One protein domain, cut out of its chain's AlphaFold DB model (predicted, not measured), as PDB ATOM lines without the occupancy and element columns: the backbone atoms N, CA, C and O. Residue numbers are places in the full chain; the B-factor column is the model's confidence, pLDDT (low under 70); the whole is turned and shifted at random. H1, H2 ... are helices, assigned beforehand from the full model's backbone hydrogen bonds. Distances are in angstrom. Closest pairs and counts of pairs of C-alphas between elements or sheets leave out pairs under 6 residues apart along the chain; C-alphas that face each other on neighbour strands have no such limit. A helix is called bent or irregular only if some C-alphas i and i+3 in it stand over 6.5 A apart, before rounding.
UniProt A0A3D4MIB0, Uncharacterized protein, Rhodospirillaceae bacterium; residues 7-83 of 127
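This is residues 7 to 83 of the 127 residues of an uncharacterized protein of Rhodospirillaceae bacterium (UniProt A0A3D4MIB0). Four helices cross one another at wide angles in a compact, rounded body, with the longest, H4, running along one side. H3 stands nearly square to H4 near its first part, H2 crosses its later part, and H1 meets it with its last turn. The printed part has 77 residues and four named helices, H1, H2, H3 and H4 in chain order, with no named strand; its class is all helix. It is compact, with a radius of gyration of the C-alphas of 11.0 A, and spans 28 by 24 by 23 A.

H4, residues 64 to 81, is irregular: C-alphas 66 and 69 are 7.8 A apart. With residues 66 to 71 alone it touches H3, residues 47 to 59, about perpendicular at 81 degrees; their closest C-alphas, of Ala 49 and Gly 67, are 4.6 A apart. With residues 71 to 79 alone H4 touches H2, residues 31 to 41, at a steep tilt of 55 degrees, opposite ways; the closest C-alphas, Val 37 and Ile 75, are 5.8 A apart. H1, residues 14 to 24, touches H3 at a steep tilt of 53 degrees, closest at the C-alphas of Leu 20 and Ala 56, 6.3 A. H1 and H2 only just touch, with 3 pairs of C-alphas within 8 A, closest at Leu 17 and Cys 34, 6.9 A. Every O i to N i+4 pair is within hydrogen-bond range in H1, H2 and H3; in H4 11 of 14 are.

H4 is 24.0 A long and ends at C-alpha 81, (33.443, 37.397, -58.207). H3 measures 17.8 A, H2 15.0 A and H1 15.6 A, beginning at C-alpha 14, (36.213, 21.345, -43.963).

The C-alphas farthest apart, of Thr 59 and Gly 83, are 30.5 A apart. The printed part has no cut and no long link. Residues 62 to 66, of which 64 to 66 belong to H4, have pLDDT under 70.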
ATOM      1  N   TYR A   7      36.412  31.753 -36.693       78.38
ATOM      2  CA  TYR A   7      35.064  32.169 -36.363       78.38
ATOM      3  C   TYR A   7      34.868  31.993 -34.859       78.38
ATOM      4  O   TYR A   7      35.021  30.887 -34.345       78.38
ATOM      5  N   LYS A   8      34.590  33.091 -34.142       76.69
ATOM      6  CA  LYS A   8      34.479  33.115 -32.668       76.69
ATOM      7  C   LYS A   8      35.659  32.421 -31.952       76.69
ATOM      8  O   LYS A   8      35.462  31.645 -31.028       76.69
ATOM      9  N   GLY A   9      36.891  32.632 -32.423       78.25
ATOM     10  CA  GLY A   9      38.095  31.997 -31.859       78.25
ATOM     11  C   GLY A   9      38.277  30.510 -32.202       78.25
ATOM     12  O   GLY A   9      39.335  29.943 -31.936       78.25
ATOM     13  N   ARG A  10      37.301  29.871 -32.861       82.44
ATOM     14  CA  ARG A  10      37.413  28.511 -33.398       82.44
ATOM     15  C   ARG A  10      37.863  28.548 -34.856       82.44
ATOM     16  O   ARG A  10      37.441  29.394 -35.635       82.44
ATOM     17  N   SER A  11      38.700  27.595 -35.254       85.88
ATOM     18  CA  SER A  11      39.061  27.429 -36.667       85.88
ATOM     19  C   SER A  11      37.931  26.755 -37.437       85.88
ATOM     20  O   SER A  11      37.427  25.717 -37.009       85.88
ATOM     21  N   ILE A  12      37.566  27.327 -38.582       85.12
ATOM     22  CA  ILE A  12      36.627  26.703 -39.511       85.12
ATOM     23  C   ILE A  12      37.300  25.495 -40.144       85.12
ATOM     24  O   ILE A  12      38.420  25.575 -40.654       85.12
ATOM     25  N   THR A  13      36.603  24.369 -40.090       86.69
ATOM     26  CA  THR A  13      37.069  23.096 -40.636       86.69
ATOM     27  C   THR A  13      36.372  22.775 -41.962       86.69
ATOM     28  O   THR A  13      35.310  23.329 -42.250       86.69
ATOM     29  N   PRO A  14      36.908  21.844 -42.773       85.44
ATOM     30  CA  PRO A  14      36.213  21.345 -43.963       85.44
ATOM     31  C   PRO A  14      34.806  20.790 -43.676       85.44
ATOM     32  O   PRO A  14      33.920  20.882 -44.516       85.44
ATOM     33  N   ARG A  15      34.566  20.285 -42.458       84.88
ATOM     34  CA  ARG A  15      33.230  19.846 -42.024       84.88
ATOM     35  C   ARG A  15      32.257  21.013 -41.858       84.88
ATOM     36  O   ARG A  15      31.072  20.871 -42.127       84.88
ATOM     37  N   ASP A  16      32.743  22.167 -41.409       85.25
ATOM     38  CA  ASP A  16      31.915  23.366 -41.254       85.25
ATOM     39  C   ASP A  16      31.550  23.954 -42.630       85.25
ATOM     40  O   ASP A  16      30.430  24.413 -42.838       85.25
ATOM     41  N   LEU A  17      32.471  23.855 -43.591       86.62
ATOM     42  CA  LEU A  17      32.260  24.128 -45.017       86.62
ATOM     43  C   LEU A  17      31.108  23.298 -45.601       86.62
ATOM     44  O   LEU A  17      30.161  23.849 -46.162       86.62
ATOM     45  N   GLU A  18      31.171  21.977 -45.423       84.56
ATOM     46  CA  GLU A  18      30.144  21.044 -45.891       84.56
ATOM     47  C   GLU A  18      28.792  21.314 -45.220       84.56
ATOM     48  O   GLU A  18      27.762  21.383 -45.891       84.56
ATOM     49  N   ARG A  19      28.792  21.573 -43.906       85.38
ATOM     50  CA  ARG A  19      27.578  21.969 -43.179       85.38
ATOM     51  C   ARG A  19      26.952  23.220 -43.762       85.38
ATOM     52  O   ARG A  19      25.761  23.199 -44.033       85.38
ATOM     53  N   LEU A  20      27.728  24.285 -43.971       86.44
ATOM     54  CA  LEU A  20      27.234  25.525 -44.574       86.44
ATOM     55  C   LEU A  20      26.671  25.276 -45.978       86.44
ATOM     56  O   LEU A  20      25.597  25.781 -46.304       86.44
ATOM     57  N   SER A  21      27.365  24.464 -46.777       86.44
ATOM     58  CA  SER A  21      26.919  24.094 -48.119       86.44
ATOM     59  C   SER A  21      25.552  23.409 -48.093       86.44
ATOM     60  O   SER A  21      24.622  23.844 -48.772       86.44
ATOM     61  N   ASN A  22      25.398  22.398 -47.238       83.56
ATOM     62  CA  ASN A  22      24.153  21.643 -47.086       83.56
ATOM     63  C   ASN A  22      23.027  22.510 -46.510       83.56
ATOM     64  O   ASN A  22      21.898  22.483 -46.991       83.56
ATOM     65  N   CYS A  23      23.354  23.340 -45.525       84.69
ATOM     66  CA  CYS A  23      22.430  24.250 -44.868       84.69
ATOM     67  C   CYS A  23      21.765  25.248 -45.809       84.69
ATOM     68  O   CYS A  23      20.577  25.548 -45.682       84.69
ATOM     69  N   PHE A  24      22.548  25.810 -46.727       85.44
ATOM     70  CA  PHE A  24      22.065  26.832 -47.646       85.44
ATOM     71  C   PHE A  24      21.751  26.273 -49.033       85.44
ATOM     72  O   PHE A  24      21.185  27.000 -49.846       85.44
ATOM     73  N   GLY A  25      22.050  24.999 -49.300       81.62
ATOM     74  CA  GLY A  25      21.880  24.380 -50.614       81.62
ATOM     75  C   GLY A  25      22.753  25.038 -51.685       81.62
ATOM     76  O   GLY A  25      22.353  25.127 -52.845       81.62
ATOM     77  N   GLU A  26      23.910  25.573 -51.293       85.06
ATOM     78  CA  GLU A  26      24.854  26.229 -52.199       85.06
ATOM     79  C   GLU A  26      26.251  25.694 -51.959       85.06
ATOM     80  O   GLU A  26      26.755  25.739 -50.843       85.06
ATOM     81  N   LYS A  27      26.905  25.250 -53.029       84.12
ATOM     82  CA  LYS A  27      28.231  24.654 -52.941       84.12
ATOM     83  C   LYS A  27      29.273  25.677 -52.483       84.12
ATOM     84  O   LYS A  27      29.384  26.766 -53.061       84.12
ATOM     85  N   ILE A  28      30.067  25.306 -51.481       86.75
ATOM     86  CA  ILE A  28      31.241  26.063 -51.036       86.75
ATOM     87  C   ILE A  28      32.480  25.191 -51.273       86.75
ATOM     88  O   ILE A  28      32.733  24.271 -50.504       86.75
ATOM     89  N   ASP A  29      33.207  25.439 -52.369       83.56
ATOM     90  CA  ASP A  29      34.257  24.527 -52.861       83.56
ATOM     91  C   ASP A  29      35.511  24.496 -51.986       83.56
ATOM     92  O   ASP A  29      36.154  23.459 -51.851       83.56
ATOM     93  N   ASP A  30      35.884  25.635 -51.408       87.44
ATOM     94  CA  ASP A  30      37.125  25.762 -50.663       87.44
ATOM     95  C   ASP A  30      37.046  26.810 -49.545       87.44
ATOM     96  O   ASP A  30      36.083  27.570 -49.381       87.44
ATOM     97  N   MET A  31      38.118  26.859 -48.755       87.06
ATOM     98  CA  MET A  31      38.265  27.842 -47.685       87.06
ATOM     99  C   MET A  31      38.262  29.277 -48.227       87.06
ATOM    100  O   MET A  31      37.721  30.166 -47.579       87.06
ATOM    101  N   LYS A  32      38.802  29.529 -49.424       88.69
ATOM    102  CA  LYS A  32      38.852  30.881 -49.998       88.69
ATOM    103  C   LYS A  32      37.443  31.437 -50.215       88.69
ATOM    104  O   LYS A  32      37.144  32.556 -49.793       88.69
ATOM    105  N   LEU A  33      36.559  30.637 -50.801       88.56
ATOM    106  CA  LEU A  33      35.157  30.978 -50.979       88.56
ATOM    107  C   LEU A  33      34.432  31.093 -49.633       88.56
ATOM    108  O   LEU A  33      33.664  32.032 -49.433       88.56
ATOM    109  N   CYS A  34      34.713  30.203 -48.677       88.81
ATOM    110  CA  CYS A  34      34.148  30.295 -47.327       88.81
ATOM    111  C   CYS A  34      34.504  31.621 -46.638       88.81
ATOM    112  O   CYS A  34      33.623  32.314 -46.128       88.81
ATOM    113  N   GLN A  35      35.775  32.027 -46.688       88.31
ATOM    114  CA  GLN A  35      36.240  33.299 -46.137       88.31
ATOM    115  C   GLN A  35      35.521  34.474 -46.798       88.31
ATOM    116  O   GLN A  35      35.037  35.379 -46.120       88.31
ATOM    117  N   ALA A  36      35.426  34.444 -48.125       89.56
ATOM    118  CA  ALA A  36      34.759  35.464 -48.915       89.56
ATOM    119  C   ALA A  36      33.276  35.611 -48.518       89.56
ATOM    120  O   ALA A  36      32.773  36.733 -48.399       89.56
ATOM    121  N   VAL A  37      32.586  34.498 -48.274       90.50
ATOM    122  CA  VAL A  37      31.198  34.482 -47.797       90.50
ATOM    123  C   VAL A  37      31.102  35.061 -46.391       90.50
ATOM    124  O   VAL A  37      30.291  35.955 -46.165       90.50
ATOM    125  N   ILE A  38      31.951  34.616 -45.464       89.06
ATOM    126  CA  ILE A  38      31.940  35.090 -44.074       89.06
ATOM    127  C   ILE A  38      32.182  36.593 -44.010       89.06
ATOM    128  O   ILE A  38      31.416  37.297 -43.360       89.06
ATOM    129  N   LEU A  39      33.187  37.102 -44.722       89.06
ATOM    130  CA  LEU A  39      33.488  38.533 -44.741       89.06
ATOM    131  C   LEU A  39      32.292  39.363 -45.218       89.06
ATOM    132  O   LEU A  39      31.981  40.378 -44.603       89.06
ATOM    133  N   ARG A  40      31.580  38.914 -46.260       90.25
ATOM    134  CA  ARG A  40      30.375  39.593 -46.772       90.25
ATOM    135  C   ARG A  40      29.213  39.506 -45.786       90.25
ATOM    136  O   ARG A  40      28.551  40.503 -45.514       90.25
ATOM    137  N   VAL A  41      28.985  38.331 -45.209       90.81
ATOM    138  CA  VAL A  41      27.913  38.105 -44.232       90.81
ATOM    139  C   VAL A  41      28.125  38.922 -42.949       90.81
ATOM    140  O   VAL A  41      27.160  39.396 -42.352       90.81
ATOM    141  N   MET A  42      29.374  39.135 -42.536       87.56
ATOM    142  CA  MET A  42      29.706  39.910 -41.335       87.56
ATOM    143  C   MET A  42      29.611  41.433 -41.539       87.56
ATOM    144  O   MET A  42      29.705  42.178 -40.561       87.56
ATOM    145  N   GLN A  43      29.365  41.919 -42.762       88.25
ATOM    146  CA  GLN A  43      29.115  43.342 -43.014       88.25
ATOM    147  C   GLN A  43      27.845  43.818 -42.292       88.25
ATOM    148  O   GLN A  43      26.856  43.086 -42.185       88.25
ATOM    149  N   SER A  44      27.871  45.047 -41.769       81.75
ATOM    150  CA  SER A  44      26.822  45.643 -40.917       81.75
ATOM    151  C   SER A  44      25.408  45.547 -41.502       81.75
ATOM    152  O   SER A  44      24.475  45.232 -40.773       81.75
ATOM    153  N   HIS A  45      25.260  45.711 -42.815       85.94
ATOM    154  CA  HIS A  45      23.967  45.670 -43.505       85.94
ATOM    155  C   HIS A  45      23.376  44.254 -43.682       85.94
ATOM    156  O   HIS A  45      22.225  44.120 -44.077       85.94
ATOM    157  N   ASN A  46      24.127  43.193 -43.362       87.81
ATOM    158  CA  ASN A  46      23.723  41.794 -43.557       87.81
ATOM    159  C   ASN A  46      23.322  41.099 -42.243       87.81
ATOM    160  O   ASN A  46      23.669  39.941 -42.012       87.81
ATOM    161  N   ALA A  47      22.599  41.788 -41.355       85.94
ATOM    162  CA  ALA A  47      22.256  41.278 -40.021       85.94
ATOM    163  C   ALA A  47      21.519  39.920 -40.048       85.94
ATOM    164  O   ALA A  47      21.880  39.002 -39.311       85.94
ATOM    165  N   LEU A  48      20.542  39.753 -40.948       87.19
ATOM    166  CA  LEU A  48      19.775  38.506 -41.079       87.19
ATOM    167  C   LEU A  48      20.637  37.346 -41.593       87.19
ATOM    168  O   LEU A  48      20.629  36.257 -41.018       87.19
ATOM    169  N   ALA A  49      21.434  37.592 -42.636       88.81
ATOM    170  CA  ALA A  49      22.360  36.602 -43.178       88.81
ATOM    171  C   ALA A  49      23.411  36.187 -42.137       88.81
ATOM    172  O   ALA A  49      23.779  35.015 -42.044       88.81
ATOM    173  N   ARG A  50      23.854  37.137 -41.306       88.75
ATOM    174  CA  ARG A  50      24.777  36.882 -40.200       88.75
ATOM    175  C   ARG A  50      24.178  35.947 -39.174       88.75
ATOM    176  O   ARG A  50      24.815  34.954 -38.837       88.75
ATOM    177  N   GLY A  51      22.955  36.227 -38.731       87.12
ATOM    178  CA  GLY A  51      22.225  35.345 -37.828       87.12
ATOM    179  C   GLY A  51      22.095  33.931 -38.396       87.12
ATOM    180  O   GLY A  51      22.369  32.964 -37.690       87.12
ATOM    181  N   ALA A  52      21.766  33.806 -39.683       88.62
ATOM    182  CA  ALA A  52      21.642  32.511 -40.347       88.62
ATOM    183  C   ALA A  52      22.964  31.723 -40.372       88.62
ATOM    184  O   ALA A  52      22.979  30.548 -40.015       88.62
ATOM    185  N   VAL A  53      24.083  32.355 -40.747       88.56
ATOM    186  CA  VAL A  53      25.404  31.695 -40.755       88.56
ATOM    187  C   VAL A  53      25.862  31.336 -39.345       88.56
ATOM    188  O   VAL A  53      26.404  30.254 -39.142       88.56
ATOM    189  N   VAL A  54      25.611  32.203 -38.359       87.75
ATOM    190  CA  VAL A  54      25.911  31.917 -36.949       87.75
ATOM    191  C   VAL A  54      25.149  30.677 -36.482       87.75
ATOM    192  O   VAL A  54      25.761  29.754 -35.955       87.75
ATOM    193  N   ARG A  55      23.836  30.598 -36.741       87.00
ATOM    194  CA  ARG A  55      23.026  29.422 -36.386       87.00
ATOM    195  C   ARG A  55      23.493  28.160 -37.107       87.00
ATOM    196  O   ARG A  55      23.586  27.111 -36.471       87.00
ATOM    197  N   ALA A  56      23.847  28.267 -38.387       87.94
ATOM    198  CA  ALA A  56      24.385  27.157 -39.166       87.94
ATOM    199  C   ALA A  56      25.689  26.603 -38.566       87.94
ATOM    200  O   ALA A  56      25.851  25.390 -38.458       87.94
ATOM    201  N   LEU A  57      26.601  27.484 -38.144       85.75
ATOM    202  CA  LEU A  57      27.888  27.096 -37.563       85.75
ATOM    203  C   LEU A  57      27.759  26.570 -36.129       85.75
ATOM    204  O   LEU A  57      28.404  25.577 -35.792       85.75
ATOM    205  N   ASP A  58      26.921  27.202 -35.305       84.44
ATOM    206  CA  ASP A  58      26.784  26.863 -33.884       84.44
ATOM    207  C   ASP A  58      25.886  25.634 -33.664       84.44
ATOM    208  O   ASP A  58      26.191  24.781 -32.834       84.44
ATOM    209  N   THR A  59      24.784  25.518 -34.413       81.12
ATOM    210  CA  THR A  59      23.743  24.497 -34.174       81.12
ATOM    211  C   THR A  59      23.571  23.497 -35.314       81.12
ATOM    212  O   THR A  59      22.896  22.485 -35.141       81.12
ATOM    213  N   GLY A  60      24.129  23.773 -36.498       73.38
ATOM    214  CA  GLY A  60      23.900  22.961 -37.697       73.38
ATOM    215  C   GLY A  60      22.483  23.064 -38.275       73.38
ATOM    216  O   GLY A  60      22.173  22.353 -39.227       73.38
ATOM    217  N   ARG A  61      21.613  23.921 -37.720       72.19
ATOM    218  CA  ARG A  61      20.235  24.120 -38.193       72.19
ATOM    219  C   ARG A  61      20.129  25.353 -39.077       72.19
ATOM    220  O   ARG A  61      20.669  26.409 -38.747       72.19
ATOM    221  N   CYS A  62      19.372  25.223 -40.164       66.50
ATOM    222  CA  CYS A  62      19.219  26.264 -41.172       66.50
ATOM    223  C   CYS A  62      17.761  26.402 -41.606       66.50
ATOM    224  O   CYS A  62      17.204  25.525 -42.257       66.50
ATOM    225  N   ALA A  63      17.137  27.521 -41.229       59.88
ATOM    226  CA  ALA A  63      15.785  27.863 -41.649       59.88
ATOM    227  C   ALA A  63      15.834  28.698 -42.937       59.88
ATOM    228  O   ALA A  63      16.455  29.762 -42.987       59.88
ATOM    229  N   ALA A  64      15.148  28.237 -43.988       55.22
ATOM    230  CA  ALA A  64      15.130  28.902 -45.293       55.22
ATOM    231  C   ALA A  64      14.548  30.334 -45.258       55.22
ATOM    232  O   ALA A  64      14.875  31.137 -46.137       55.22
ATOM    233  N   GLY A  65      13.712  30.648 -44.259       62.44
ATOM    234  CA  GLY A  65      13.057  31.950 -44.089       62.44
ATOM    235  C   GLY A  65      13.873  32.999 -43.322       62.44
ATOM    236  O   GLY A  65      13.727  34.188 -43.581       62.44
ATOM    237  N   GLU A  66      14.786  32.602 -42.437       69.38
ATOM    238  CA  GLU A  66      15.431  33.526 -41.489       69.38
ATOM    239  C   GLU A  66      16.771  34.090 -42.002       69.38
ATOM    240  O   GLU A  66      17.808  33.963 -41.350       69.38
ATOM    241  N   GLY A  67      16.784  34.668 -43.206       78.69
ATOM    242  CA  GLY A  67      18.003  35.211 -43.832       78.69
ATOM    243  C   GLY A  67      18.802  34.203 -44.668       78.69
ATOM    244  O   GLY A  67      19.761  34.579 -45.341       78.69
ATOM    245  N   GLY A  68      18.375  32.935 -44.728       84.19
ATOM    246  CA  GLY A  68      18.997  31.915 -45.583       84.19
ATOM    247  C   GLY A  68      18.956  32.265 -47.078       84.19
ATOM    248  O   GLY A  68      19.899  31.976 -47.815       84.19
ATOM    249  N   ARG A  69      17.905  32.961 -47.541       86.19
ATOM    250  CA  ARG A  69      17.829  33.482 -48.919       86.19
ATOM    251  C   ARG A  69      18.959  34.468 -49.227       86.19
ATOM    252  O   ARG A  69      19.517  34.407 -50.323       86.19
ATOM    253  N   ASP A  70      19.305  35.338 -48.287       88.38
ATOM    254  CA  ASP A  70      20.352  36.340 -48.485       88.38
ATOM    255  C   ASP A  70      21.737  35.710 -48.426       88.38
ATOM    256  O   ASP A  70      22.578  36.016 -49.270       88.38
ATOM    257  N   VAL A  71      21.941  34.728 -47.542       90.00
ATOM    258  CA  VAL A  71      23.170  33.920 -47.538       90.00
ATOM    259  C   VAL A  71      23.376  33.238 -48.890       90.00
ATOM    260  O   VAL A  71      24.454  33.358 -49.468       90.00
ATOM    261  N   ARG A  72      22.340  32.610 -49.465       89.25
ATOM    262  CA  ARG A  72      22.431  32.013 -50.811       89.25
ATOM    263  C   ARG A  72      22.853  33.027 -51.872       89.25
ATOM    264  O   ARG A  72      23.732  32.744 -52.686       89.25
ATOM    265  N   LYS A  73      22.256  34.224 -51.866       89.88
ATOM    266  CA  LYS A  73      22.634  35.304 -52.794       89.88
ATOM    267  C   LYS A  73      24.096  35.714 -52.608       89.88
ATOM    268  O   LYS A  73      24.801  35.880 -53.604       89.88
ATOM    269  N   ILE A  74      24.556  35.836 -51.363       91.25
ATOM    270  CA  ILE A  74      25.943  36.176 -51.033       91.25
ATOM    271  C   ILE A  74      26.903  35.088 -51.525       91.25
ATOM    272  O   ILE A  74      27.891  35.424 -52.175       91.25
ATOM    273  N   ILE A  75      26.597  33.805 -51.303       90.69
ATOM    274  CA  ILE A  75      27.416  32.681 -51.789       90.69
ATOM    275  C   ILE A  75      27.528  32.723 -53.316       90.69
ATOM    276  O   ILE A  75      28.631  32.686 -53.861       90.69
ATOM    277  N   ARG A  76      26.408  32.898 -54.025       88.38
ATOM    278  CA  ARG A  76      26.403  33.006 -55.496       88.38
ATOM    279  C   ARG A  76      27.195  34.208 -56.003       88.38
ATOM    280  O   ARG A  76      27.847  34.122 -57.041       88.38
ATOM    281  N   ARG A  77      27.111  35.346 -55.313       90.12
ATOM    282  CA  ARG A  77      27.872  36.550 -55.663       90.12
ATOM    283  C   ARG A  77      29.368  36.328 -55.455       90.12
ATOM    284  O   ARG A  77      30.131  36.565 -56.383       90.12
ATOM    285  N   ALA A  78      29.761  35.791 -54.301       90.44
ATOM    286  CA  ALA A  78      31.153  35.482 -53.989       90.44
ATOM    287  C   ALA A  78      31.761  34.480 -54.985       90.44
ATOM    288  O   ALA A  78      32.884  34.684 -55.432       90.44
ATOM    289  N   ARG A  79      31.007  33.449 -55.393       89.31
ATOM    290  CA  ARG A  79      31.444  32.496 -56.430       89.31
ATOM    291  C   ARG A  79      31.746  33.179 -57.759       89.31
ATOM    292  O   ARG A  79      32.819  32.964 -58.311       89.31
ATOM    293  N   ARG A  80      30.823  34.016 -58.248       86.75
ATOM    294  CA  ARG A  80      30.990  34.749 -59.515       86.75
ATOM    295  C   ARG A  80      32.190  35.691 -59.472       86.75
ATOM    296  O   ARG A  80      32.983  35.695 -60.400       86.75
ATOM    297  N   GLU A  81      32.338  36.443 -58.384       87.69
ATOM    298  CA  GLU A  81      33.443  37.397 -58.207       87.69
ATOM    299  C   GLU A  81      34.811  36.704 -58.115       87.69
ATOM    300  O   GLU A  81      35.819  37.282 -58.507       87.69
ATOM    301  N   LEU A  82      34.857  35.463 -57.626       86.88
ATOM    302  CA  LEU A  82      36.085  34.670 -57.545       86.88
ATOM    303  C   LEU A  82      36.319  33.760 -58.766       86.88
ATOM    304  O   LEU A  82      37.315  33.040 -58.786       86.88
ATOM    305  N   GLY A  83      35.432  33.783 -59.765       84.62
ATOM    306  CA  GLY A  83      35.580  33.008 -60.999       84.62
ATOM    307  C   GLY A  83      35.215  31.524 -60.894       84.62
ATOM    308  O   GLY A  83      35.587  30.753 -61.773       84.62
TER     309      GLY A  83